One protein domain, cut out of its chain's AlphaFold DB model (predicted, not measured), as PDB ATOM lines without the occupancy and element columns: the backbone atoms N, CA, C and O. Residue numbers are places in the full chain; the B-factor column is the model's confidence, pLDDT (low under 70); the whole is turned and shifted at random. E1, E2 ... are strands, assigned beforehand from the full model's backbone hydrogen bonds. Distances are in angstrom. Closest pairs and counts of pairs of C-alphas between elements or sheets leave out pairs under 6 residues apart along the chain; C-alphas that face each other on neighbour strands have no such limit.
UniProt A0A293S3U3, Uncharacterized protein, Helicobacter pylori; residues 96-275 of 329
ATOM      1  N   LEU A  96     -47.355   7.507 -16.438       76.94
ATOM      2  CA  LEU A  96     -46.389   8.468 -16.971       76.94
ATOM      3  C   LEU A  96     -45.491   7.766 -17.997       76.94
ATOM      4  O   LEU A  96     -45.008   6.664 -17.749       76.94
ATOM      5  N   SER A  97     -45.240   8.401 -19.139       76.06
ATOM      6  CA  SER A  97     -44.368   7.859 -20.188       76.06
ATOM      7  C   SER A  97     -43.546   8.964 -20.858       76.06
ATOM      8  O   SER A  97     -43.838  10.153 -20.699       76.06
ATOM      9  N   SER A  98     -42.507   8.571 -21.587       74.69
ATOM     10  CA  SER A  98     -41.686   9.446 -22.421       74.69
ATOM     11  C   SER A  98     -42.283   9.608 -23.824       74.69
ATOM     12  O   SER A  98     -43.249   8.943 -24.205       74.69
ATOM     13  N   GLN A  99     -41.676  10.473 -24.638       72.56
ATOM     14  CA  GLN A  99     -41.981  10.525 -26.065       72.56
ATOM     15  C   GLN A  99     -41.482   9.233 -26.758       72.56
ATOM     16  O   GLN A  99     -40.296   8.922 -26.697       72.56
ATOM     17  N   ASN A 100     -42.364   8.479 -27.429       68.94
ATOM     18  CA  ASN A 100     -42.060   7.204 -28.114       68.94
ATOM     19  C   ASN A 100     -41.398   6.100 -27.248       68.94
ATOM     20  O   ASN A 100     -40.710   5.250 -27.810       68.94
ATOM     21  N   TYR A 101     -41.556   6.091 -25.915       72.44
ATOM     22  CA  TYR A 101     -40.812   5.173 -25.020       72.44
ATOM     23  C   TYR A 101     -39.272   5.290 -25.172       72.44
ATOM     24  O   TYR A 101     -38.526   4.334 -24.946       72.44
ATOM     25  N   GLN A 102     -38.781   6.464 -25.588       78.00
ATOM     26  CA  GLN A 102     -37.353   6.754 -25.720       78.00
ATOM     27  C   GLN A 102     -36.709   7.037 -24.363       78.00
ATOM     28  O   GLN A 102     -37.328   7.597 -23.459       78.00
ATOM     29  N   ALA A 103     -35.424   6.696 -24.246       86.12
ATOM     30  CA  ALA A 103     -34.669   6.945 -23.029       86.12
ATOM     31  C   ALA A 103     -34.552   8.454 -22.741       86.12
ATOM     32  O   ALA A 103     -34.061   9.224 -23.571       86.12
ATOM     33  N   ILE A 104     -34.971   8.872 -21.547       87.44
ATOM     34  CA  ILE A 104     -34.862  10.253 -21.071       87.44
ATOM     35  C   ILE A 104     -33.586  10.401 -20.236       87.44
ATOM     36  O   ILE A 104     -33.307   9.585 -19.359       87.44
ATOM     37  N   SER A 105     -32.871  11.511 -20.432       91.75
ATOM     38  CA  SER A 105     -31.924  12.039 -19.446       91.75
ATOM     39  C   SER A 105     -32.354  13.438 -18.988       91.75
ATOM     40  O   SER A 105     -32.825  14.245 -19.799       91.75
ATOM     41  N   VAL A 106     -32.215  13.706 -17.690       91.00
ATOM     42  CA  VAL A 106     -32.609  14.940 -16.998       91.00
ATOM     43  C   VAL A 106     -31.453  15.430 -16.129       91.00
ATOM     44  O   VAL A 106     -30.862  14.643 -15.393       91.00
ATOM     45  N   GLY A 107     -31.177  16.734 -16.169       89.19
ATOM     46  CA  GLY A 107     -30.049  17.347 -15.463       89.19
ATOM     47  C   GLY A 107     -28.746  17.340 -16.268       89.19
ATOM     48  O   GLY A 107     -28.625  16.683 -17.304       89.19
ATOM     49  N   SER A 108     -27.781  18.125 -15.801       88.50
ATOM     50  CA  SER A 108     -26.480  18.361 -16.434       88.50
ATOM     51  C   SER A 108     -25.303  17.801 -15.632       88.50
ATOM     52  O   SER A 108     -24.168  17.853 -16.103       88.50
ATOM     53  N   GLY A 109     -25.543  17.295 -14.418       90.12
ATOM     54  CA  GLY A 109     -24.506  16.892 -13.463       90.12
ATOM     55  C   GLY A 109     -23.828  18.062 -12.741       90.12
ATOM     56  O   GLY A 109     -22.881  17.837 -11.992       90.12
ATOM     57  N   ASN A 110     -24.297  19.298 -12.946       89.81
ATOM     58  CA  ASN A 110     -23.735  20.524 -12.358       89.81
ATOM     59  C   ASN A 110     -24.729  21.255 -11.435       89.81
ATOM     60  O   ASN A 110     -24.419  22.316 -10.895       89.81
ATOM     61  N   GLU A 111     -25.926  20.698 -11.249       92.56
ATOM     62  CA  GLU A 111     -26.946  21.206 -10.333       92.56
ATOM     63  C   GLU A 111     -26.448  21.203  -8.877       92.56
ATOM     64  O   GLU A 111     -25.591  20.405  -8.486       92.56
ATOM     65  N   THR A 112     -27.008  22.094  -8.056       92.62
ATOM     66  CA  THR A 112     -26.660  22.242  -6.634       92.62
ATOM     67  C   THR A 112     -27.909  22.525  -5.796       92.62
ATOM     68  O   THR A 112     -28.941  22.934  -6.332       92.62
ATOM     69  N   GLY A 113     -27.826  22.309  -4.480       92.44
ATOM     70  CA  GLY A 113     -28.938  22.538  -3.551       92.44
ATOM     71  C   GLY A 113     -29.919  21.366  -3.456       92.44
ATOM     72  O   GLY A 113     -29.602  20.233  -3.817       92.44
ATOM     73  N   ASN A 114     -31.112  21.632  -2.925       94.81
ATOM     74  CA  ASN A 114     -32.085  20.590  -2.605       94.81
ATOM     75  C   ASN A 114     -33.139  20.470  -3.709       94.81
ATOM     76  O   ASN A 114     -33.641  21.482  -4.199       94.81
ATOM     77  N   TYR A 115     -33.506  19.240  -4.054       94.44
ATOM     78  CA  TYR A 115     -34.569  18.910  -4.998       94.44
ATOM     79  C   TYR A 115     -35.570  17.957  -4.346       94.44
ATOM     80  O   TYR A 115     -35.180  17.105  -3.551       94.44
ATOM     81  N   SER A 116     -36.848  18.050  -4.704       94.00
ATOM     82  CA  SER A 116     -37.878  17.105  -4.261       94.00
ATOM     83  C   SER A 116     -38.582  16.438  -5.441       94.00
ATOM     84  O   SER A 116     -38.813  17.055  -6.482       94.00
ATOM     85  N   LEU A 117     -38.929  15.160  -5.277       91.94
ATOM     86  CA  LEU A 117     -39.801  14.419  -6.189       91.94
ATOM     87  C   LEU A 117     -40.915  13.753  -5.379       91.94
ATOM     88  O   LEU A 117     -40.657  13.160  -4.331       91.94
ATOM     89  N   SER A 118     -42.150  13.871  -5.859       90.00
ATOM     90  CA  SER A 118     -43.336  13.283  -5.236       90.00
ATOM     91  C   SER A 118     -44.432  13.079  -6.272       90.00
ATOM     92  O   SER A 118     -44.587  13.905  -7.175       90.00
ATOM     93  N   GLY A 119     -45.192  11.992  -6.153       84.94
ATOM     94  CA  GLY A 119     -46.269  11.662  -7.085       84.94
ATOM     95  C   GLY A 119     -45.779  11.169  -8.447       84.94
ATOM     96  O   GLY A 119     -46.574  11.121  -9.384       84.94
ATOM     97  N   PHE A 120     -44.498  10.806  -8.584       87.19
ATOM     98  CA  PHE A 120     -43.952  10.215  -9.807       87.19
ATOM     99  C   PHE A 120     -44.297   8.720  -9.843       87.19
ATOM    100  O   PHE A 120     -43.451   7.848  -9.640       87.19
ATOM    101  N   THR A 121     -45.590   8.432  -9.978       85.31
ATOM    102  CA  THR A 121     -46.171   7.088  -9.927       85.31
ATOM    103  C   THR A 121     -46.453   6.537 -11.316       85.31
ATOM    104  O   THR A 121     -46.797   7.273 -12.242       85.31
ATOM    105  N   ASN A 122     -46.355   5.214 -11.442       80.19
ATOM    106  CA  ASN A 122     -46.637   4.464 -12.661       80.19
ATOM    107  C   ASN A 122     -45.845   4.993 -13.868       80.19
ATOM    108  O   ASN A 122     -46.393   5.156 -14.959       80.19
ATOM    109  N   TYR A 123     -44.556   5.282 -13.672       85.06
ATOM    110  CA  TYR A 123     -43.662   5.550 -14.790       85.06
ATOM    111  C   TYR A 123     -43.382   4.255 -15.562       85.06
ATOM    112  O   TYR A 123     -42.993   3.257 -14.958       85.06
ATOM    113  N   VAL A 124     -43.601   4.297 -16.880       78.31
ATOM    114  CA  VAL A 124     -43.462   3.190 -17.850       78.31
ATOM    115  C   VAL A 124     -42.819   3.666 -19.162       78.31
ATOM    116  O   VAL A 124     -43.170   3.202 -20.245       78.31
ATOM    117  N   GLY A 125     -41.970   4.693 -19.090       71.88
ATOM    118  CA  GLY A 125     -41.508   5.459 -20.251       71.88
ATOM    119  C   GLY A 125     -40.245   4.954 -20.946       71.88
ATOM    120  O   GLY A 125     -39.658   5.712 -21.717       71.88
ATOM    121  N   GLY A 126     -39.771   3.741 -20.673       79.62
ATOM    122  CA  GLY A 126     -38.404   3.356 -21.022       79.62
ATOM    123  C   GLY A 126     -37.378   4.064 -20.130       79.62
ATOM    124  O   GLY A 126     -37.723   4.831 -19.228       79.62
ATOM    125  N   ASN A 127     -36.092   3.796 -20.357       89.56
ATOM    126  CA  ASN A 127     -35.027   4.155 -19.413       89.56
ATOM    127  C   ASN A 127     -35.008   5.650 -19.029       89.56
ATOM    128  O   ASN A 127     -35.048   6.530 -19.887       89.56
ATOM    129  N   LEU A 128     -34.891   5.937 -17.731       91.88
ATOM    130  CA  LEU A 128     -34.871   7.290 -17.171       91.88
ATOM    131  C   LEU A 128     -33.574   7.514 -16.398       91.88
ATOM    132  O   LEU A 128     -33.299   6.825 -15.421       91.88
ATOM    133  N   THR A 129     -32.796   8.512 -16.798       95.12
ATOM    134  CA  THR A 129     -31.632   8.988 -16.046       95.12
ATOM    135  C   THR A 129     -31.911  10.372 -15.478       95.12
ATOM    136  O   THR A 129     -32.244  11.299 -16.210       95.12
ATOM    137  N   ILE A 130     -31.743  10.524 -14.170       95.25
ATOM    138  CA  ILE A 130     -31.746  11.804 -13.463       95.25
ATOM    139  C   ILE A 130     -30.322  12.001 -12.952       95.25
ATOM    140  O   ILE A 130     -29.881  11.292 -12.051       95.25
ATOM    141  N   ASN A 131     -29.583  12.915 -13.575       95.75
ATOM    142  CA  ASN A 131     -28.162  13.138 -13.342       95.75
ATOM    143  C   ASN A 131     -27.928  14.575 -12.870       95.75
ATOM    144  O   ASN A 131     -27.773  15.491 -13.680       95.75
ATOM    145  N   LEU A 132     -27.921  14.754 -11.550       94.12
ATOM    146  CA  LEU A 132     -27.722  16.033 -10.872       94.12
ATOM    147  C   LEU A 132     -26.335  16.053 -10.207       94.12
ATOM    148  O   LEU A 132     -25.687  15.016 -10.067       94.12
ATOM    149  N   GLY A 133     -25.851  17.225  -9.799       89.62
ATOM    150  CA  GLY A 133     -24.507  17.339  -9.229       89.62
ATOM    151  C   GLY A 133     -24.318  16.610  -7.892       89.62
ATOM    152  O   GLY A 133     -25.238  16.470  -7.086       89.62
ATOM    153  N   ASN A 134     -23.071  16.227  -7.599       92.88
ATOM    154  CA  ASN A 134     -22.673  15.537  -6.358       92.88
ATOM    155  C   ASN A 134     -22.896  16.349  -5.061       92.88
ATOM    156  O   ASN A 134     -22.653  15.830  -3.974       92.88
ATOM    157  N   SER A 135     -23.348  17.605  -5.159       93.50
ATOM    158  CA  SER A 135     -23.769  18.429  -4.016       93.50
ATOM    159  C   SER A 135     -25.280  18.387  -3.748       93.50
ATOM    160  O   SER A 135     -25.724  18.899  -2.724       93.50
ATOM    161  N   VAL A 136     -26.074  17.795  -4.650       96.44
ATOM    162  CA  VAL A 136     -27.537  17.796  -4.558       96.44
ATOM    163  C   VAL A 136     -28.043  16.835  -3.491       96.44
ATOM    164  O   VAL A 136     -27.624  15.677  -3.438       96.44
ATOM    165  N   VAL A 137     -29.007  17.304  -2.703       97.25
ATOM    166  CA  VAL A 137     -29.860  16.470  -1.848       97.25
ATOM    167  C   VAL A 137     -31.198  16.268  -2.558       97.25
ATOM    168  O   VAL A 137     -31.869  17.245  -2.879       97.25
ATOM    169  N   LEU A 138     -31.582  15.018  -2.813       96.94
ATOM    170  CA  LEU A 138     -32.856  14.653  -3.431       96.94
ATOM    171  C   LEU A 138     -33.795  14.007  -2.405       96.94
ATOM    172  O   LEU A 138     -33.562  12.881  -1.960       96.94
ATOM    173  N   ASP A 139     -34.882  14.699  -2.078       96.44
ATOM    174  CA  ASP A 139     -35.972  14.201  -1.243       96.44
ATOM    175  C   ASP A 139     -37.027  13.482  -2.100       96.44
ATOM    176  O   ASP A 139     -37.927  14.094  -2.686       96.44
ATOM    177  N   LEU A 140     -36.932  12.152  -2.154       94.38
ATOM    178  CA  LEU A 140     -37.971  11.280  -2.702       94.38
ATOM    179  C   LEU A 140     -39.079  11.140  -1.648       94.38
ATOM    180  O   LEU A 140     -38.900  10.489  -0.618       94.38
ATOM    181  N   SER A 141     -40.216  11.786  -1.887       91.25
ATOM    182  CA  SER A 141     -41.303  11.998  -0.920       91.25
ATOM    183  C   SER A 141     -42.669  11.605  -1.498       91.25
ATOM    184  O   SER A 141     -42.781  11.309  -2.686       91.25
ATOM    185  N   GLY A 142     -43.711  11.534  -0.662       90.00
ATOM    186  CA  GLY A 142     -45.039  11.067  -1.086       90.00
ATOM    187  C   GLY A 142     -45.021   9.606  -1.547       90.00
ATOM    188  O   GLY A 142     -44.436   8.762  -0.875       90.00
ATOM    189  N   SER A 143     -45.638   9.310  -2.692       89.56
ATOM    190  CA  SER A 143     -45.558   7.993  -3.339       89.56
ATOM    191  C   SER A 143     -44.942   8.128  -4.726       89.56
ATOM    192  O   SER A 143     -45.300   9.043  -5.469       89.56
ATOM    193  N   ASN A 144     -44.027   7.225  -5.078       91.44
ATOM    194  CA  ASN A 144     -43.384   7.161  -6.393       91.44
ATOM    195  C   ASN A 144     -43.280   5.692  -6.819       91.44
ATOM    196  O   ASN A 144     -43.043   4.822  -5.977       91.44
ATOM    197  N   SER A 145     -43.460   5.396  -8.104       90.75
ATOM    198  CA  SER A 145     -43.418   4.016  -8.590       90.75
ATOM    199  C   SER A 145     -42.956   3.892 -10.038       90.75
ATOM    200  O   SER A 145     -43.365   4.650 -10.921       90.75
ATOM    201  N   PHE A 146     -42.089   2.907 -10.259       90.94
ATOM    202  CA  PHE A 146     -41.386   2.667 -11.515       90.94
ATOM    203  C   PHE A 146     -41.665   1.246 -11.988       90.94
ATOM    204  O   PHE A 146     -41.454   0.282 -11.252       90.94
ATOM    205  N   THR A 147     -42.130   1.098 -13.218       86.12
ATOM    206  CA  THR A 147     -42.410  -0.198 -13.835       86.12
ATOM    207  C   THR A 147     -42.181  -0.082 -15.343       86.12
ATOM    208  O   THR A 147     -41.493   0.831 -15.785       86.12
ATOM    209  N   SER A 148     -42.679  -1.016 -16.142       80.44
ATOM    210  CA  SER A 148     -42.506  -1.002 -17.600       80.44
ATOM    211  C   SER A 148     -43.677  -1.681 -18.303       80.44
ATOM    212  O   SER A 148     -44.533  -2.300 -17.663       80.44
ATOM    213  N   TYR A 149     -43.727  -1.594 -19.632       72.94
ATOM    214  CA  TYR A 149     -44.779  -2.210 -20.438       72.94
ATOM    215  C   TYR A 149     -44.297  -3.513 -21.094       72.94
ATOM    216  O   TYR A 149     -43.412  -3.475 -21.945       72.94
ATOM    217  N   GLN A 150     -44.888  -4.672 -20.760       64.19
ATOM    218  CA  GLN A 150     -44.378  -5.980 -21.221       64.19
ATOM    219  C   GLN A 150     -44.344  -6.133 -22.759       64.19
ATOM    220  O   GLN A 150     -43.555  -6.913 -23.287       64.19
ATOM    221  N   GLY A 151     -45.163  -5.369 -23.492       57.75
ATOM    222  CA  GLY A 151     -45.206  -5.384 -24.959       57.75
ATOM    223  C   GLY A 151     -44.153  -4.527 -25.683       57.75
ATOM    224  O   GLY A 151     -44.199  -4.476 -26.910       57.75
ATOM    225  N   TYR A 152     -43.244  -3.840 -24.980       53.75
ATOM    226  CA  TYR A 152     -42.225  -2.966 -25.583       53.75
ATOM    227  C   TYR A 152     -40.852  -3.185 -24.929       53.75
ATOM    228  O   TYR A 152     -40.781  -3.414 -23.728       53.75
ATOM    229  N   ASN A 153     -39.764  -3.167 -25.713       52.09
ATOM    230  CA  ASN A 153     -38.371  -3.354 -25.252       52.09
ATOM    231  C   ASN A 153     -38.177  -4.439 -24.164       52.09
ATOM    232  O   ASN A 153     -37.507  -4.228 -23.158       52.09
ATOM    233  N   GLN A 154     -38.764  -5.624 -24.381       55.97
ATOM    234  CA  GLN A 154     -38.738  -6.784 -23.467       55.97
ATOM    235  C   GLN A 154     -39.413  -6.577 -22.091       55.97
ATOM    236  O   GLN A 154     -39.367  -7.481 -21.258       55.97
ATOM    237  N   GLY A 155     -40.071  -5.440 -21.841       61.09
ATOM    238  CA  GLY A 155     -40.715  -5.151 -20.560       61.09
ATOM    239  C   GLY A 155     -39.720  -4.916 -19.428       61.09
ATOM    240  O   GLY A 155     -39.867  -5.508 -18.357       61.09
ATOM    241  N   LYS A 156     -38.699  -4.088 -19.668       67.56
ATOM    242  CA  LYS A 156     -37.689  -3.710 -18.676       67.56
ATOM    243  C   LYS A 156     -37.257  -2.255 -18.865       67.56
ATOM    244  O   LYS A 156     -36.563  -1.951 -19.833       67.56
ATOM    245  N   ASP A 157     -37.575  -1.413 -17.885       81.31
ATOM    246  CA  ASP A 157     -37.145  -0.010 -17.840       81.31
ATOM    247  C   ASP A 157     -36.058   0.159 -16.761       81.31
ATOM    248  O   ASP A 157     -36.235  -0.264 -15.614       81.31
ATOM    249  N   ASP A 158     -34.923   0.769 -17.115       90.06
ATOM    250  CA  ASP A 158     -33.853   1.122 -16.171       90.06
ATOM    251  C   ASP A 158     -33.990   2.583 -15.719       90.06
ATOM    252  O   ASP A 158     -33.840   3.515 -16.515       90.06
ATOM    253  N   VAL A 159     -34.234   2.795 -14.428       94.06
ATOM    254  CA  VAL A 159     -34.372   4.113 -13.798       94.06
ATOM    255  C   VAL A 159     -33.172   4.374 -12.893       94.06
ATOM    256  O   VAL A 159     -32.897   3.603 -11.978       94.06
ATOM    257  N   SER A 160     -32.447   5.464 -13.127       96.44
ATOM    258  CA  SER A 160     -31.193   5.774 -12.432       96.44
ATOM    259  C   SER A 160     -31.165   7.208 -11.912       96.44
ATOM    260  O   SER A 160     -31.312   8.157 -12.679       96.44
ATOM    261  N   PHE A 161     -30.928   7.354 -10.611       97.00
ATOM    262  CA  PHE A 161     -30.746   8.622  -9.914       97.00
ATOM    263  C   PHE A 161     -29.273   8.775  -9.530       97.00
ATOM    264  O   PHE A 161     -28.813   8.099  -8.614       97.00
ATOM    265  N   ASN A 162     -28.548   9.668 -10.202       96.81
ATOM    266  CA  ASN A 162     -27.170  10.035  -9.881       96.81
ATOM    267  C   ASN A 162     -27.193  11.416  -9.205       96.81
ATOM    268  O   ASN A 162     -27.490  12.409  -9.871       96.81
ATOM    269  N   VAL A 163     -26.944  11.479  -7.893       96.69
ATOM    270  CA  VAL A 163     -26.999  12.722  -7.088       96.69
ATOM    271  C   VAL A 163     -26.021  12.662  -5.901       96.69
ATOM    272  O   VAL A 163     -25.459  11.611  -5.599       96.69
ATOM    273  N   GLY A 164     -25.841  13.762  -5.162       97.12
ATOM    274  CA  GLY A 164     -25.015  13.777  -3.946       97.12
ATOM    275  C   GLY A 164     -25.572  12.934  -2.789       97.12
ATOM    276  O   GLY A 164     -24.871  12.088  -2.230       97.12
ATOM    277  N   THR A 165     -26.833  13.159  -2.419       97.94
ATOM    278  CA  THR A 165     -27.556  12.465  -1.338       97.94
ATOM    279  C   THR A 165     -28.991  12.159  -1.762       97.94
ATOM    280  O   THR A 165     -29.643  13.015  -2.351       97.94
ATOM    281  N   ILE A 166     -29.508  10.979  -1.412       98.00
ATOM    282  CA  ILE A 166     -30.928  10.618  -1.563       98.00
ATOM    283  C   ILE A 166     -31.546  10.426  -0.178       98.00
ATOM    284  O   ILE A 166     -31.027   9.661   0.636       98.00
ATOM    285  N   ASN A 167     -32.684  11.069   0.068       97.75
ATOM    286  CA  ASN A 167     -33.555  10.784   1.204       97.75
ATOM    287  C   ASN A 167     -34.837  10.135   0.675       97.75
ATOM    288  O   ASN A 167     -35.637  10.788   0.006       97.75
ATOM    289  N   LEU A 168     -35.049   8.857   0.978       96.75
ATOM    290  CA  LEU A 168     -36.315   8.183   0.729       96.75
ATOM    291  C   LEU A 168     -37.241   8.393   1.931       96.75
ATOM    292  O   LEU A 168     -37.236   7.612   2.881       96.75
ATOM    293  N   ASN A 169     -38.029   9.460   1.872       95.25
ATOM    294  CA  ASN A 169     -39.043   9.816   2.866       95.25
ATOM    295  C   ASN A 169     -40.466   9.420   2.408       95.25
ATOM    296  O   ASN A 169     -41.426   9.586   3.155       95.25
ATOM    297  N   GLY A 170     -40.611   8.913   1.179       92.75
ATOM    298  CA  GLY A 170     -41.869   8.490   0.561       92.75
ATOM    299  C   GLY A 170     -41.895   7.011   0.168       92.75
ATOM    300  O   GLY A 170     -40.846   6.403  -0.036       92.75
ATOM    301  N   THR A 171     -43.091   6.431   0.056       92.44
ATOM    302  CA  THR A 171     -43.277   5.025  -0.339       92.44
ATOM    303  C   THR A 171     -42.820   4.806  -1.778       92.44
ATOM    304  O   THR A 171     -43.219   5.562  -2.673       92.44
ATOM    305  N   LEU A 172     -42.046   3.751  -2.004       95.81
ATOM    306  CA  LEU A 172     -41.431   3.454  -3.292       95.81
ATOM    307  C   LEU A 172     -41.817   2.062  -3.787       95.81
ATOM    308  O   LEU A 172     -41.604   1.080  -3.080       95.81
ATOM    309  N   GLU A 173     -42.319   1.972  -5.019       94.88
ATOM    310  CA  GLU A 173     -42.623   0.690  -5.664       94.88
ATOM    311  C   GLU A 173     -41.805   0.471  -6.947       94.88
ATOM    312  O   GLU A 173     -41.640   1.392  -7.751       94.88
ATOM    313  N   VAL A 174     -41.316  -0.754  -7.167       95.06
ATOM    314  CA  VAL A 174     -40.485  -1.112  -8.333       95.06
ATOM    315  C   VAL A 174     -41.000  -2.399  -8.986       95.06
ATOM    316  O   VAL A 174     -41.104  -3.436  -8.336       95.06
ATOM    317  N   GLY A 175     -41.346  -2.335 -10.274       90.38
ATOM    318  CA  GLY A 175     -42.037  -3.411 -10.997       90.38
ATOM    319  C   GLY A 175     -43.533  -3.513 -10.694       90.38
ATOM    320  O   GLY A 175     -44.137  -4.557 -10.938       90.38
ATOM    321  N   ASN A 176     -44.132  -2.461 -10.128       87.19
ATOM    322  CA  ASN A 176     -45.534  -2.463  -9.717       87.19
ATOM    323  C   ASN A 176     -46.495  -2.641 -10.912       87.19
ATOM    324  O   ASN A 176     -46.105  -2.575 -12.085       87.19
ATOM    325  N   ARG A 177     -47.774  -2.885 -10.624       81.50
ATOM    326  CA  ARG A 177     -48.825  -2.944 -11.645       81.50
ATOM    327  C   ARG A 177     -49.546  -1.612 -11.743       81.50
ATOM    328  O   ARG A 177     -50.034  -1.081 -10.749       81.50
ATOM    329  N   VAL A 178     -49.679  -1.111 -12.967       75.62
ATOM    330  CA  VAL A 178     -50.553   0.023 -13.263       75.62
ATOM    331  C   VAL A 178     -51.999  -0.452 -13.103       75.62
ATOM    332  O   VAL A 178     -52.518  -1.162 -13.955       75.62
ATOM    333  N   GLY A 179     -52.646  -0.103 -11.991       68.56
ATOM    334  CA  GLY A 179     -54.089  -0.279 -11.787       68.56
ATOM    335  C   GLY A 179     -54.599  -1.692 -11.449       68.56
ATOM    336  O   GLY A 179     -53.876  -2.574 -10.981       68.56
ATOM    337  N   SER A 180     -55.905  -1.878 -11.649       54.81
ATOM    338  CA  SER A 180     -56.751  -2.966 -11.147       54.81
ATOM    339  C   SER A 180     -57.588  -3.684 -12.231       54.81
ATOM    340  O   SER A 180     -58.671  -4.178 -11.935       54.81
ATOM    341  N   GLY A 181     -57.087  -3.819 -13.467       54.06
ATOM    342  CA  GLY A 181     -57.790  -4.480 -14.588       54.06
ATOM    343  C   GLY A 181     -56.981  -5.570 -15.308       54.06
ATOM    344  O   GLY A 181     -55.752  -5.603 -15.240       54.06
ATOM    345  N   ALA A 182     -57.656  -6.491 -16.000       49.31
ATOM    346  CA  ALA A 182     -57.028  -7.636 -16.682       49.31
ATOM    347  C   ALA A 182     -56.405  -7.303 -18.062       49.31
ATOM    348  O   ALA A 182     -56.062  -8.213 -18.809       49.31
ATOM    349  N   GLY A 183     -56.285  -6.019 -18.424       50.19
ATOM    350  CA  GLY A 183     -55.862  -5.586 -19.763       50.19
ATOM    351  C   GLY A 183     -54.348  -5.521 -19.998       50.19
ATOM    352  O   GLY A 183     -53.904  -5.676 -21.132       50.19
ATOM    353  N   THR A 184     -53.546  -5.287 -18.954       53.44
ATOM    354  CA  THR A 184     -52.124  -4.940 -19.103       53.44
ATOM    355  C   THR A 184     -51.230  -5.624 -18.068       53.44
ATOM    356  O   THR A 184     -51.294  -5.371 -16.864       53.44
ATOM    357  N   HIS A 185     -50.332  -6.485 -18.553       60.22
ATOM    358  CA  HIS A 185     -49.190  -6.958 -17.778       60.22
ATOM    359  C   HIS A 185     -48.092  -5.890 -17.810       60.22
ATOM    360  O   HIS A 185     -47.501  -5.611 -18.859       60.22
ATOM    361  N   THR A 186     -47.784  -5.300 -16.657       66.50
ATOM    362  CA  THR A 186     -46.539  -4.541 -16.498       66.50
ATOM    363  C   THR A 186     -45.347  -5.495 -16.488       66.50
ATOM    364  O   THR A 186     -45.470  -6.647 -16.066       66.50
ATOM    365  N   GLY A 187     -44.198  -5.041 -16.982       73.94
ATOM    366  CA  GLY A 187     -42.964  -5.819 -17.070       73.94
ATOM    367  C   GLY A 187     -42.241  -5.930 -15.725       73.94
ATOM    368  O   GLY A 187     -42.803  -6.428 -14.748       73.94
ATOM    369  N   ILE A 188     -40.982  -5.504 -15.707       85.19
ATOM    370  CA  ILE A 188     -40.122  -5.311 -14.530       85.19
ATOM    371  C   ILE A 188     -39.390  -3.966 -14.633       85.19
ATOM    372  O   ILE A 188     -39.367  -3.346 -15.699       85.19
ATOM    373  N   ALA A 189     -38.756  -3.517 -13.552       91.50
ATOM    374  CA  ALA A 189     -37.865  -2.355 -13.582       91.50
ATOM    375  C   ALA A 189     -36.552  -2.628 -12.837       91.50
ATOM    376  O   ALA A 189     -36.494  -3.477 -11.942       91.50
ATOM    377  N   ILE A 190     -35.500  -1.890 -13.192       94.88
ATOM    378  CA  ILE A 190     -34.306  -1.740 -12.353       94.88
ATOM    379  C   ILE A 190     -34.273  -0.303 -11.855       94.88
ATOM    380  O   ILE A 190     -34.278   0.627 -12.656       94.88
ATOM    381  N   LEU A 191     -34.203  -0.125 -10.541       97.06
ATOM    382  CA  LEU A 191     -33.991   1.169  -9.910       97.06
ATOM    383  C   LEU A 191     -32.563   1.255  -9.364       97.06
ATOM    384  O   LEU A 191     -32.150   0.397  -8.588       97.06
ATOM    385  N   ASN A 192     -31.832   2.308  -9.725       97.69
ATOM    386  CA  ASN A 192     -30.480   2.591  -9.242       97.69
ATOM    387  C   ASN A 192     -30.465   3.922  -8.474       97.69
ATOM    388  O   ASN A 192     -30.654   4.987  -9.062       97.69
ATOM    389  N   LEU A 193     -30.237   3.870  -7.161       97.50
ATOM    390  CA  LEU A 193     -30.143   5.033  -6.270       97.50
ATOM    391  C   LEU A 193     -28.666   5.388  -6.025       97.50
ATOM    392  O   LEU A 193     -28.128   5.184  -4.935       97.50
ATOM    393  N   ASN A 194     -27.997   5.883  -7.067       96.75
ATOM    394  CA  ASN A 194     -26.557   6.142  -7.112       96.75
ATOM    395  C   ASN A 194     -26.199   7.468  -6.409       96.75
ATOM    396  O   ASN A 194     -25.986   8.492  -7.057       96.75
ATOM    397  N   ALA A 195     -26.097   7.456  -5.078       97.25
ATOM    398  CA  ALA A 195     -25.709   8.641  -4.305       97.25
ATOM    399  C   ALA A 195     -24.721   8.338  -3.178       97.25
ATOM    400  O   ALA A 195     -24.774   7.273  -2.566       97.25
ATOM    401  N   ASN A 196     -23.839   9.292  -2.864       96.94
ATOM    402  CA  ASN A 196     -22.783   9.143  -1.848       96.94
ATOM    403  C   ASN A 196     -23.346   8.972  -0.425       96.94
ATOM    404  O   ASN A 196     -22.694   8.399   0.448       96.94
ATOM    405  N   LYS A 197     -24.586   9.413  -0.199       98.38
ATOM    406  CA  LYS A 197     -25.371   9.074   0.987       98.38
ATOM    407  C   LYS A 197     -26.788   8.679   0.582       98.38
ATOM    408  O   LYS A 197     -27.402   9.366  -0.233       98.38
ATOM    409  N   VAL A 198     -27.324   7.610   1.168       98.44
ATOM    410  CA  VAL A 198     -28.731   7.217   0.989       98.44
ATOM    411  C   VAL A 198     -29.374   6.986   2.352       98.44
ATOM    412  O   VAL A 198     -28.936   6.118   3.102       98.44
ATOM    413  N   ASN A 199     -30.416   7.752   2.668       98.25
ATOM    414  CA  ASN A 199     -31.200   7.619   3.896       98.25
ATOM    415  C   ASN A 199     -32.571   7.032   3.542       98.25
ATOM    416  O   ASN A 199     -33.330   7.657   2.806       98.25
ATOM    417  N   VAL A 200     -32.889   5.843   4.044       97.94
ATOM    418  CA  VAL A 200     -34.133   5.117   3.763       97.94
ATOM    419  C   VAL A 200     -35.030   5.179   4.999       97.94
ATOM    420  O   VAL A 200     -34.832   4.443   5.967       97.94
ATOM    421  N   ASN A 201     -35.997   6.096   4.958       96.69
ATOM    422  CA  ASN A 201     -36.924   6.427   6.046       96.69
ATOM    423  C   ASN A 201     -38.391   6.088   5.699       96.69
ATOM    424  O   ASN A 201     -39.297   6.399   6.469       96.69
ATOM    425  N   SER A 202     -38.636   5.466   4.541       95.44
ATOM    426  CA  SER A 202     -39.929   4.906   4.140       95.44
ATOM    427  C   SER A 202     -39.759   3.540   3.461       95.44
ATOM    428  O   SER A 202     -38.637   3.102   3.194       95.44
ATOM    429  N   ASN A 203     -40.870   2.845   3.222       96.75
ATOM    430  CA  ASN A 203     -40.876   1.480   2.697       96.75
ATOM    431  C   ASN A 203     -40.501   1.422   1.209       96.75
ATOM    432  O   ASN A 203     -40.902   2.288   0.423       96.75
ATOM    433  N   ILE A 204     -39.819   0.340   0.824       97.31
ATOM    434  CA  ILE A 204     -39.602  -0.041  -0.578       97.31
ATOM    435  C   ILE A 204     -40.270  -1.392  -0.822       97.31
ATOM    436  O   ILE A 204     -39.994  -2.361  -0.111       97.31
ATOM    437  N   ASN A 205     -41.122  -1.450  -1.841       96.81
ATOM    438  CA  ASN A 205     -41.782  -2.661  -2.305       96.81
ATOM    439  C   ASN A 205     -41.279  -2.978  -3.717       96.81
ATOM    440  O   ASN A 205     -41.378  -2.144  -4.617       96.81
ATOM    441  N   ALA A 206     -40.753  -4.177  -3.934       96.62
ATOM    442  CA  ALA A 206     -40.332  -4.634  -5.252       96.62
ATOM    443  C   ALA A 206     -41.159  -5.850  -5.678       96.62
ATOM    444  O   ALA A 206     -41.556  -6.672  -4.850       96.62
ATOM    445  N   TYR A 207     -41.412  -5.963  -6.978       93.62
ATOM    446  CA  TYR A 207     -42.319  -6.961  -7.535       93.62
ATOM    447  C   TYR A 207     -41.683  -7.715  -8.695       93.62
ATOM    448  O   TYR A 207     -40.971  -7.130  -9.522       93.62
ATOM    449  N   LYS A 208     -42.007  -9.009  -8.796       91.56
ATOM    450  CA  LYS A 208     -41.498  -9.918  -9.834       91.56
ATOM    451  C   LYS A 208     -39.958  -9.940  -9.819       91.56
ATOM    452  O   LYS A 208     -39.352  -9.653  -8.795       91.56
ATOM    453  N   THR A 209     -39.288 -10.216 -10.936       92.62
ATOM    454  CA  THR A 209     -37.814 -10.181 -11.059       92.62
ATOM    455  C   THR A 209     -37.210  -8.766 -11.187       92.62
ATOM    456  O   THR A 209     -36.164  -8.584 -11.816       92.62
ATOM    457  N   SER A 210     -37.857  -7.747 -10.609       95.06
ATOM    458  CA  SER A 210     -37.343  -6.367 -10.575       95.06
ATOM    459  C   SER A 210     -36.142  -6.219  -9.636       95.06
ATOM    460  O   SER A 210     -35.924  -7.053  -8.757       95.06
ATOM    461  N   GLN A 211     -35.353  -5.157  -9.814       96.75
ATOM    462  CA  GLN A 211     -34.101  -4.961  -9.073       96.75
ATOM    463  C   GLN A 211     -34.020  -3.570  -8.439       96.75
ATOM    464  O   GLN A 211     -34.415  -2.577  -9.051       96.75
ATOM    465  N   VAL A 212     -33.473  -3.490  -7.226       98.25
ATOM    466  CA  VAL A 212     -33.283  -2.237  -6.480       98.25
ATOM    467  C   VAL A 212     -31.833  -2.137  -6.005       98.25
ATOM    468  O   VAL A 212     -31.443  -2.735  -5.002       98.25
ATOM    469  N   ASN A 213     -31.026  -1.371  -6.734       98.31
ATOM    470  CA  ASN A 213     -29.640  -1.061  -6.394       98.31
ATOM    471  C   ASN A 213     -29.585   0.238  -5.579       98.31
ATOM    472  O   ASN A 213     -30.105   1.274  -5.997       98.31
ATOM    473  N   ILE A 214     -28.957   0.186  -4.407       98.44
ATOM    474  CA  ILE A 214     -28.939   1.269  -3.421       98.44
ATOM    475  C   ILE A 214     -27.488   1.671  -3.151       98.44
ATOM    476  O   ILE A 214     -26.689   0.862  -2.677       98.44
ATOM    477  N   GLY A 215     -27.161   2.931  -3.442       97.62
ATOM    478  CA  GLY A 215     -25.817   3.490  -3.328       97.62
ATOM    479  C   GLY A 215     -24.846   3.036  -4.426       97.62
ATOM    480  O   GLY A 215     -25.207   2.393  -5.408       97.62
ATOM    481  N   ASN A 216     -23.579   3.374  -4.215       95.19
ATOM    482  CA  ASN A 216     -22.389   2.918  -4.925       95.19
ATOM    483  C   ASN A 216     -21.344   2.429  -3.890       95.19
ATOM    484  O   ASN A 216     -21.590   2.516  -2.687       95.19
ATOM    485  N   ALA A 217     -20.180   1.946  -4.340       93.25
ATOM    486  CA  ALA A 217     -19.120   1.398  -3.475       93.25
ATOM    487  C   ALA A 217     -18.680   2.320  -2.315       93.25
ATOM    488  O   ALA A 217     -18.294   1.845  -1.252       93.25
ATOM    489  N   ASN A 218     -18.761   3.642  -2.498       94.88
ATOM    490  CA  ASN A 218     -18.340   4.639  -1.510       94.88
ATOM    491  C   ASN A 218     -19.502   5.180  -0.657       94.88
ATOM    492  O   ASN A 218     -19.301   6.099   0.139       94.88
ATOM    493  N   SER A 219     -20.726   4.675  -0.837       97.75
ATOM    494  CA  SER A 219     -21.906   5.246  -0.187       97.75
ATOM    495  C   SER A 219     -22.004   4.903   1.292       97.75
ATOM    496  O   SER A 219     -21.778   3.762   1.696       97.75
ATOM    497  N   VAL A 220     -22.482   5.864   2.085       98.38
ATOM    498  CA  VAL A 220     -23.045   5.594   3.414       98.38
ATOM    499  C   VAL A 220     -24.554   5.423   3.282       98.38
ATOM    500  O   VAL A 220     -25.274   6.367   2.950       98.38
ATOM    501  N   ILE A 221     -25.034   4.210   3.535       98.69
ATOM    502  CA  ILE A 221     -26.449   3.844   3.476       98.69
ATOM    503  C   ILE A 221     -26.973   3.730   4.911       98.69
ATOM    504  O   ILE A 221     -26.373   3.071   5.762       98.69
ATOM    505  N   THR A 222     -28.087   4.393   5.204       98.50
ATOM    506  CA  THR A 222     -28.753   4.374   6.514       98.50
ATOM    507  C   THR A 222     -30.218   4.004   6.326       98.50
ATOM    508  O   THR A 222     -30.880   4.581   5.469       98.50
ATOM    509  N   ILE A 223     -30.730   3.041   7.095       98.19
ATOM    510  CA  ILE A 223     -32.090   2.496   6.957       98.19
ATOM    511  C   ILE A 223     -32.761   2.512   8.336       98.19
ATOM    512  O   ILE A 223     -32.216   1.955   9.289       98.19
ATOM    513  N   ASN A 224     -33.912   3.179   8.469       95.25
ATOM    514  CA  ASN A 224     -34.458   3.570   9.775       95.25
ATOM    515  C   ASN A 224     -35.927   3.161   9.956       95.25
ATOM    516  O   ASN A 224     -36.823   3.871   9.522       95.25
ATOM    517  N   SER A 225     -36.178   2.069  10.683       93.50
ATOM    518  CA  SER A 225     -37.519   1.627  11.125       93.50
ATOM    519  C   SER A 225     -38.547   1.411   9.996       93.50
ATOM    520  O   SER A 225     -39.728   1.712  10.157       93.50
ATOM    521  N   VAL A 226     -38.100   0.863   8.860       95.81
ATOM    522  CA  VAL A 226     -38.905   0.623   7.643       95.81
ATOM    523  C   VAL A 226     -39.010  -0.857   7.280       95.81
ATOM    524  O   VAL A 226     -38.266  -1.694   7.797       95.81
ATOM    525  N   SER A 227     -39.907  -1.177   6.347       96.62
ATOM    526  CA  SER A 227     -39.967  -2.471   5.666       96.62
ATOM    527  C   SER A 227     -39.409  -2.386   4.241       96.62
ATOM    528  O   SER A 227     -39.738  -1.472   3.483       96.62
ATOM    529  N   LEU A 228     -38.590  -3.367   3.873       97.62
ATOM    530  CA  LEU A 228     -38.109  -3.612   2.517       97.62
ATOM    531  C   LEU A 228     -38.674  -4.963   2.076       97.62
ATOM    532  O   LEU A 228     -38.303  -6.005   2.629       97.62
ATOM    533  N   SER A 229     -39.619  -4.937   1.138       97.12
ATOM    534  CA  SER A 229     -40.442  -6.097   0.788       97.12
ATOM    535  C   SER A 229     -40.289  -6.521  -0.672       97.12
ATOM    536  O   SER A 229     -40.086  -5.691  -1.562       97.12
ATOM    537  N   GLY A 230     -40.356  -7.827  -0.916       95.88
ATOM    538  CA  GLY A 230     -40.326  -8.415  -2.248       95.88
ATOM    539  C   GLY A 230     -41.404  -9.476  -2.424       95.88
ATOM    540  O   GLY A 230     -41.489 -10.406  -1.621       95.88
ATOM    541  N   ASP A 231     -42.198  -9.339  -3.484       93.81
ATOM    542  CA  ASP A 231     -43.261 -10.275  -3.867       93.81
ATOM    543  C   ASP A 231     -43.028 -10.779  -5.305       93.81
ATOM    544  O   ASP A 231     -42.527 -10.055  -6.171       93.81
ATOM    545  N   THR A 232     -43.384 -12.031  -5.585       92.25
ATOM    546  CA  THR A 232     -43.361 -12.593  -6.944       92.25
ATOM    547  C   THR A 232     -44.477 -12.033  -7.821       92.25
ATOM    548  O   THR A 232     -44.340 -12.049  -9.045       92.25
ATOM    549  N   CYS A 233     -45.555 -11.522  -7.226       89.06
ATOM    550  CA  CYS A 233     -46.752 -11.017  -7.886       89.06
ATOM    551  C   CYS A 233     -46.896  -9.497  -7.738       89.06
ATOM    552  O   CYS A 233     -46.975  -8.960  -6.642       89.06
ATOM    553  N   SER A 234     -47.040  -8.795  -8.864       84.25
ATOM    554  CA  SER A 234     -47.416  -7.366  -8.894       84.25
ATOM    555  C   SER A 234     -48.936  -7.135  -8.780       84.25
ATOM    556  O   SER A 234     -49.420  -6.009  -8.889       84.25
ATOM    557  N   SER A 235     -49.711  -8.208  -8.611       75.50
ATOM    558  CA  SER A 235     -51.174  -8.241  -8.660       75.50
ATOM    559  C   SER A 235     -51.750  -9.013  -7.476       75.50
ATOM    560  O   SER A 235     -51.226 -10.055  -7.103       75.50
ATOM    561  N   LEU A 236     -52.898  -8.562  -6.956       74.00
ATOM    562  CA  LEU A 236     -53.645  -9.270  -5.902       74.00
ATOM    563  C   LEU A 236     -54.114 -10.676  -6.330       74.00
ATOM    564  O   LEU A 236     -54.326 -11.541  -5.486       74.00
ATOM    565  N   ALA A 237     -54.278 -10.907  -7.636       68.06
ATOM    566  CA  ALA A 237     -54.434 -12.245  -8.188       68.06
ATOM    567  C   ALA A 237     -53.052 -12.887  -8.375       68.06
ATOM    568  O   ALA A 237     -52.219 -12.351  -9.110       68.06
ATOM    569  N   SER A 238     -52.832 -14.039  -7.741       69.25
ATOM    570  CA  SER A 238     -51.608 -14.843  -7.857       69.25
ATOM    571  C   SER A 238     -51.722 -16.010  -8.846       69.25
ATOM    572  O   SER A 238     -50.717 -16.628  -9.191       69.25
ATOM    573  N   VAL A 239     -52.936 -16.311  -9.324       66.81
ATOM    574  CA  VAL A 239     -53.227 -17.391 -10.281       66.81
ATOM    575  C   VAL A 239     -54.254 -16.958 -11.333       66.81
ATOM    576  O   VAL A 239     -55.086 -16.083 -11.090       66.81
ATOM    577  N   GLY A 240     -54.224 -17.608 -12.499       63.81
ATOM    578  CA  GLY A 240     -55.168 -17.366 -13.595       63.81
ATOM    579  C   GLY A 240     -54.849 -16.131 -14.448       63.81
ATOM    580  O   GLY A 240     -53.786 -15.531 -14.343       63.81
ATOM    581  N   ILE A 241     -55.794 -15.760 -15.318       60.03
ATOM    582  CA  ILE A 241     -55.598 -14.774 -16.405       60.03
ATOM    583  C   ILE A 241     -55.278 -13.358 -15.877       60.03
ATOM    584  O   ILE A 241     -54.662 -12.564 -16.575       60.03
ATOM    585  N   GLY A 242     -55.662 -13.036 -14.636       64.12
ATOM    586  CA  GLY A 242     -55.377 -11.740 -14.005       64.12
ATOM    587  C   GLY A 242     -54.042 -11.649 -13.251       64.12
ATOM    588  O   GLY A 242     -53.794 -10.618 -12.621       64.12
ATOM    589  N   ALA A 243     -53.222 -12.705 -13.247       72.69
ATOM    590  CA  ALA A 243     -52.001 -12.783 -12.447       72.69
ATOM    591  C   ALA A 243     -50.762 -12.286 -13.209       72.69
ATOM    592  O   ALA A 243     -50.308 -12.909 -14.167       72.69
ATOM    593  N   ASN A 244     -50.165 -11.190 -12.737       78.44
ATOM    594  CA  ASN A 244     -48.912 -10.642 -13.252       78.44
ATOM    595  C   ASN A 244     -47.759 -10.956 -12.284       78.44
ATOM    596  O   ASN A 244     -47.320 -10.096 -11.506       78.44
ATOM    597  N   CYS A 245     -47.301 -12.208 -12.330       85.12
ATOM    598  CA  CYS A 245     -46.296 -12.778 -11.430       85.12
ATOM    599  C   CYS A 245     -45.086 -13.364 -12.181       85.12
ATOM    600  O   CYS A 245     -45.133 -13.572 -13.395       85.12
ATOM    601  N   SER A 246     -44.010 -13.676 -11.458       86.38
ATOM    602  CA  SER A 246     -42.875 -14.487 -11.930       86.38
ATOM    603  C   SER A 246     -42.570 -15.654 -10.986       86.38
ATOM    604  O   SER A 246     -43.037 -15.692  -9.854       86.38
ATOM    605  N   THR A 247     -41.766 -16.619 -11.436       85.81
ATOM    606  CA  THR A 247     -41.328 -17.775 -10.624       85.81
ATOM    607  C   THR A 247     -40.267 -17.436  -9.572       85.81
ATOM    608  O   THR A 247     -40.042 -18.227  -8.661       85.81
ATOM    609  N   SER A 248     -39.644 -16.261  -9.681       90.50
ATOM    610  CA  SER A 248     -38.667 -15.721  -8.731       90.50
ATOM    611  C   SER A 248     -39.071 -14.311  -8.302       90.50
ATOM    612  O   SER A 248     -39.728 -13.596  -9.067       90.50
ATOM    613  N   GLY A 249     -38.687 -13.927  -7.086       93.50
ATOM    614  CA  GLY A 249     -38.892 -12.590  -6.529       93.50
ATOM    615  C   GLY A 249     -37.785 -11.597  -6.912       93.50
ATOM    616  O   GLY A 249     -36.868 -11.942  -7.667       93.50
ATOM    617  N   PRO A 250     -37.860 -10.361  -6.392       96.81
ATOM    618  CA  PRO A 250     -36.955  -9.275  -6.756       96.81
ATOM    619  C   PRO A 250     -35.593  -9.384  -6.065       96.81
ATOM    620  O   PRO A 250     -35.442 -10.069  -5.049       96.81
ATOM    621  N   SER A 251     -34.603  -8.644  -6.562       97.88
ATOM    622  CA  SER A 251     -33.299  -8.503  -5.907       97.88
ATOM    623  C   SER A 251     -33.067  -7.088  -5.379       97.88
ATOM    624  O   SER A 251     -33.278  -6.089  -6.066       97.88
ATOM    625  N   TYR A 252     -32.581  -7.000  -4.147       98.56
ATOM    626  CA  TYR A 252     -32.078  -5.770  -3.546       98.56
ATOM    627  C   TYR A 252     -30.558  -5.852  -3.437       98.56
ATOM    628  O   TYR A 252     -30.022  -6.876  -3.007       98.56
ATOM    629  N   SER A 253     -29.845  -4.780  -3.780       98.50
ATOM    630  CA  SER A 253     -28.392  -4.737  -3.626       98.50
ATOM    631  C   SER A 253     -27.904  -3.419  -3.039       98.50
ATOM    632  O   SER A 253     -28.033  -2.360  -3.646       98.50
ATOM    633  N   PHE A 254     -27.304  -3.501  -1.857       98.62
ATOM    634  CA  PHE A 254     -26.705  -2.381  -1.144       98.62
ATOM    635  C   PHE A 254     -25.226  -2.319  -1.508       98.62
ATOM    636  O   PHE A 254     -24.432  -3.166  -1.092       98.62
ATOM    637  N   LYS A 255     -24.868  -1.334  -2.332       98.38
ATOM    638  CA  LYS A 255     -23.523  -1.211  -2.906       98.38
ATOM    639  C   LYS A 255     -22.518  -0.540  -1.968       98.38
ATOM    640  O   LYS A 255     -21.331  -0.655  -2.226       98.38
ATOM    641  N   GLY A 256     -22.984   0.137  -0.917       97.94
ATOM    642  CA  GLY A 256     -22.159   0.878   0.043       97.94
ATOM    643  C   GLY A 256     -22.313   0.400   1.488       97.94
ATOM    644  O   GLY A 256     -23.140  -0.462   1.800       97.94
ATOM    645  N   THR A 257     -21.515   0.978   2.390       98.56
ATOM    646  CA  THR A 257     -21.517   0.633   3.822       98.56
ATOM    647  C   THR A 257     -22.893   0.915   4.420       98.56
ATOM    648  O   THR A 257     -23.374   2.049   4.380       98.56
ATOM    649  N   THR A 258     -23.534  -0.117   4.969       98.62
ATOM    650  CA  THR A 258     -24.959  -0.087   5.326       98.62
ATOM    651  C   THR A 258     -25.171  -0.173   6.831       98.62
ATOM    652  O   THR A 258     -24.652  -1.069   7.488       98.62
ATOM    653  N   ASN A 259     -25.979   0.731   7.381       98.38
ATOM    654  CA  ASN A 259     -26.392   0.718   8.783       98.38
ATOM    655  C   ASN A 259     -27.923   0.706   8.856       98.38
ATOM    656  O   ASN A 259     -28.567   1.642   8.384       98.38
ATOM    657  N   ALA A 260     -28.507  -0.343   9.428       97.81
ATOM    658  CA  ALA A 260     -29.952  -0.543   9.469       97.81
ATOM    659  C   ALA A 260     -30.464  -0.723  10.906       97.81
ATOM    660  O   ALA A 260     -30.006  -1.592  11.653       97.81
ATOM    661  N   THR A 261     -31.445   0.091  11.288       97.56
ATOM    662  CA  THR A 261     -32.058   0.098  12.622       97.56
ATOM    663  C   THR A 261     -33.539  -0.260  12.516       97.56
ATOM    664  O   THR A 261     -34.245   0.255  11.650       97.56
ATOM    665  N   ASN A 262     -34.009  -1.200  13.344       96.25
ATOM    666  CA  ASN A 262     -35.395  -1.696  13.411       96.25
ATOM    667  C   ASN A 262     -36.018  -2.091  12.050       96.25
ATOM    668  O   ASN A 262     -37.236  -2.084  11.881       96.25
ATOM    669  N   THR A 263     -35.181  -2.401  11.056       96.94
ATOM    670  CA  THR A 263     -35.592  -2.620   9.661       96.94
ATOM    671  C   THR A 263     -36.106  -4.039   9.460       96.94
ATOM    672  O   THR A 263     -35.483  -4.996   9.918       96.94
ATOM    673  N   THR A 264     -37.215  -4.193   8.742       97.69
ATOM    674  CA  THR A 264     -37.769  -5.501   8.374       97.69
ATOM    675  C   THR A 264     -37.480  -5.804   6.905       97.69
ATOM    676  O   THR A 264     -37.900  -5.063   6.025       97.69
ATOM    677  N   PHE A 265     -36.790  -6.908   6.631       97.75
ATOM    678  CA  PHE A 265     -36.459  -7.395   5.292       97.75
ATOM    679  C   PHE A 265     -37.313  -8.637   5.002       97.75
ATOM    680  O   PHE A 265     -37.190  -9.635   5.712       97.75
ATOM    681  N   SER A 266     -38.204  -8.583   4.008       96.56
ATOM    682  CA  SER A 266     -39.170  -9.663   3.721       96.56
ATOM    683  C   SER A 266     -39.261  -9.953   2.223       96.56
ATOM    684  O   SER A 266     -39.975  -9.254   1.513       96.56
ATOM    685  N   ASN A 267     -38.535 -10.955   1.718       95.38
ATOM    686  CA  ASN A 267     -38.440 -11.223   0.275       95.38
ATOM    687  C   ASN A 267     -38.355 -12.730  -0.014       95.38
ATOM    688  O   ASN A 267     -37.342 -13.225  -0.502       95.38
ATOM    689  N   ALA A 268     -39.413 -13.470   0.330       92.94
ATOM    690  CA  ALA A 268     -39.405 -14.933   0.454       92.94
ATOM    691  C   ALA A 268     -38.837 -15.709  -0.755       92.94
ATOM    692  O   ALA A 268     -38.239 -16.768  -0.561       92.94
ATOM    693  N   SER A 269     -38.997 -15.189  -1.976       93.44
ATOM    694  CA  SER A 269     -38.535 -15.818  -3.228       93.44
ATOM    695  C   SER A 269     -37.457 -15.015  -3.970       93.44
ATOM    696  O   SER A 269     -37.161 -15.322  -5.126       93.44
ATOM    697  N   GLY A 270     -36.906 -13.971  -3.348       96.19
ATOM    698  CA  GLY A 270     -35.890 -13.088  -3.920       96.19
ATOM    699  C   GLY A 270     -34.626 -13.010  -3.058       96.19
ATOM    700  O   GLY A 270     -34.309 -13.937  -2.307       96.19
ATOM    701  N   SER A 271     -33.876 -11.912  -3.174       97.81
ATOM    702  CA  SER A 271     -32.592 -11.755  -2.481       97.81
ATOM    703  C   SER A 271     -32.292 -10.346  -1.964       97.81
ATOM    704  O   SER A 271     -32.840  -9.347  -2.438       97.81
ATOM    705  N   PHE A 272     -31.374 -10.288  -0.997       98.50
ATOM    706  CA  PHE A 272     -30.710  -9.078  -0.516       98.50
ATOM    707  C   PHE A 272     -29.189  -9.306  -0.497       98.50
ATOM    708  O   PHE A 272     -28.698 -10.194   0.205       98.50
ATOM    709  N   THR A 273     -28.436  -8.491  -1.235       98.62
ATOM    710  CA  THR A 273     -26.965  -8.558  -1.303       98.62
ATOM    711  C   THR A 273     -26.344  -7.280  -0.756       98.62
ATOM    712  O   THR A 273     -26.631  -6.192  -1.251       98.62
ATOM    713  N   PHE A 274     -25.449  -7.408   0.217       98.56
ATOM    714  CA  PHE A 274     -24.669  -6.313   0.790       98.56
ATOM    715  C   PHE A 274     -23.213  -6.459   0.327       98.56
ATOM    716  O   PHE A 274     -22.538  -7.430   0.679       98.56
ATOM    717  N   GLU A 275     -22.750  -5.526  -0.509       98.31
ATOM    718  CA  GLU A 275     -21.410  -5.576  -1.123       98.31
ATOM    719  C   GLU A 275     -20.300  -5.131  -0.161       98.31
ATOM    720  O   GLU A 275     -19.160  -5.584  -0.251       98.31
TER     721      GLU A 275
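What this domain is: This is residues 96 to 275 of the 329 residues of an uncharacterized protein of Helicobacter pylori (UniProt A0A293S3U3). The chain is wound in stacked turns, a solenoid with three walls of parallel strands: E1, E3, E10, E13 and E16 with the first parts of E6 and E8 in one, E2, E4, E11 and E14 with their last parts in the next, and E5, E7, E9, E12 and E15 in the third. Two long loops, residues 175 to 187 and 232 to 250, reach away from the coil. The 180 printed residues hold 16 named strands, E1 to E16 in order, and no named helix; the class is all strand, with under half of the residues, 85, in named elements. One sheet is branched and parallel, the other runs E5 E7 E9 E12 E15, parallel. The whole is compact, with a radius of gyration of the C-alphas of 15.7 A and spans of 48 by 40 by 26 A.

How they stand to each other: Start at the edge strand E1, residues 104 to 106, parallel to E3, residues 128 to 131 (N 106 to O 129, 2.8 A). Another edge strand, E2, residues 114 to 118, is parallel to E4, residues 137 to 141 (N 115 to O 137, 2.8 A). E3 and E4 lie on one side of E6, residues 156 to 168 (N 130 to O 160, 2.8 A; N 138 to O 165, 2.8 A), and E8, residues 188 to 200, on the other (N 159 to O 190, 2.8 A). On the other side of E8 from E6 look for E10, residues 211 to 214 (N 193 to O 213, 2.8 A), and E11, residues 220 to 224 (N 200 to O 222, 2.8 A). E13, residues 251 to 254, is the parallel neighbour of E10 (N 214 to O 253, 2.8 A), and E16, residues 271 to 274, lies on the other side of E13 from E10 (N 254 to O 273, 2.8 A); E14, residues 257 to 261, is the parallel neighbour of E11 (N 261 to O 223, 2.8 A). This twisted sheet makes a sandwich, two sheets face to face, with E5, residues 143 to 146, E7, 171 to 174, E9, 204 to 207, E12, 227 to 231, and E15, 264 to 266; there N 146 to O 173 is 3.0 A, N 174 to O 205 2.9 A, N 206 to O 229 2.9 A and N 228 to O 264 2.8 A. The closest C-alphas of E7 and E8 are Val 174 and Ala 189, 6.0 A.

Where its parts are: Find C-alpha 104 at (-34.862, 10.253, -21.071), where E1 begins. E6 is 22.8 A long and bends by 120 degrees at residue 165, C-alpha (-27.556, 12.465, -1.338); E8, 21.9 A, bends by 124 degrees at residue 197. E4 runs on into E5 at 100 degrees. E16 ends at C-alpha 274, (-24.669, -6.313, 0.790).

The domain as a whole: The C-alphas farthest apart are Thr 112 and Gly 240, 49.3 A. The printed part has no cut; E7 to E8 and E12 to E13 are long links. Look for pLDDT under 70 at residues 100, 150 to 156, 179 to 186 and 237 to 242; the mean of the printed part is 88.2.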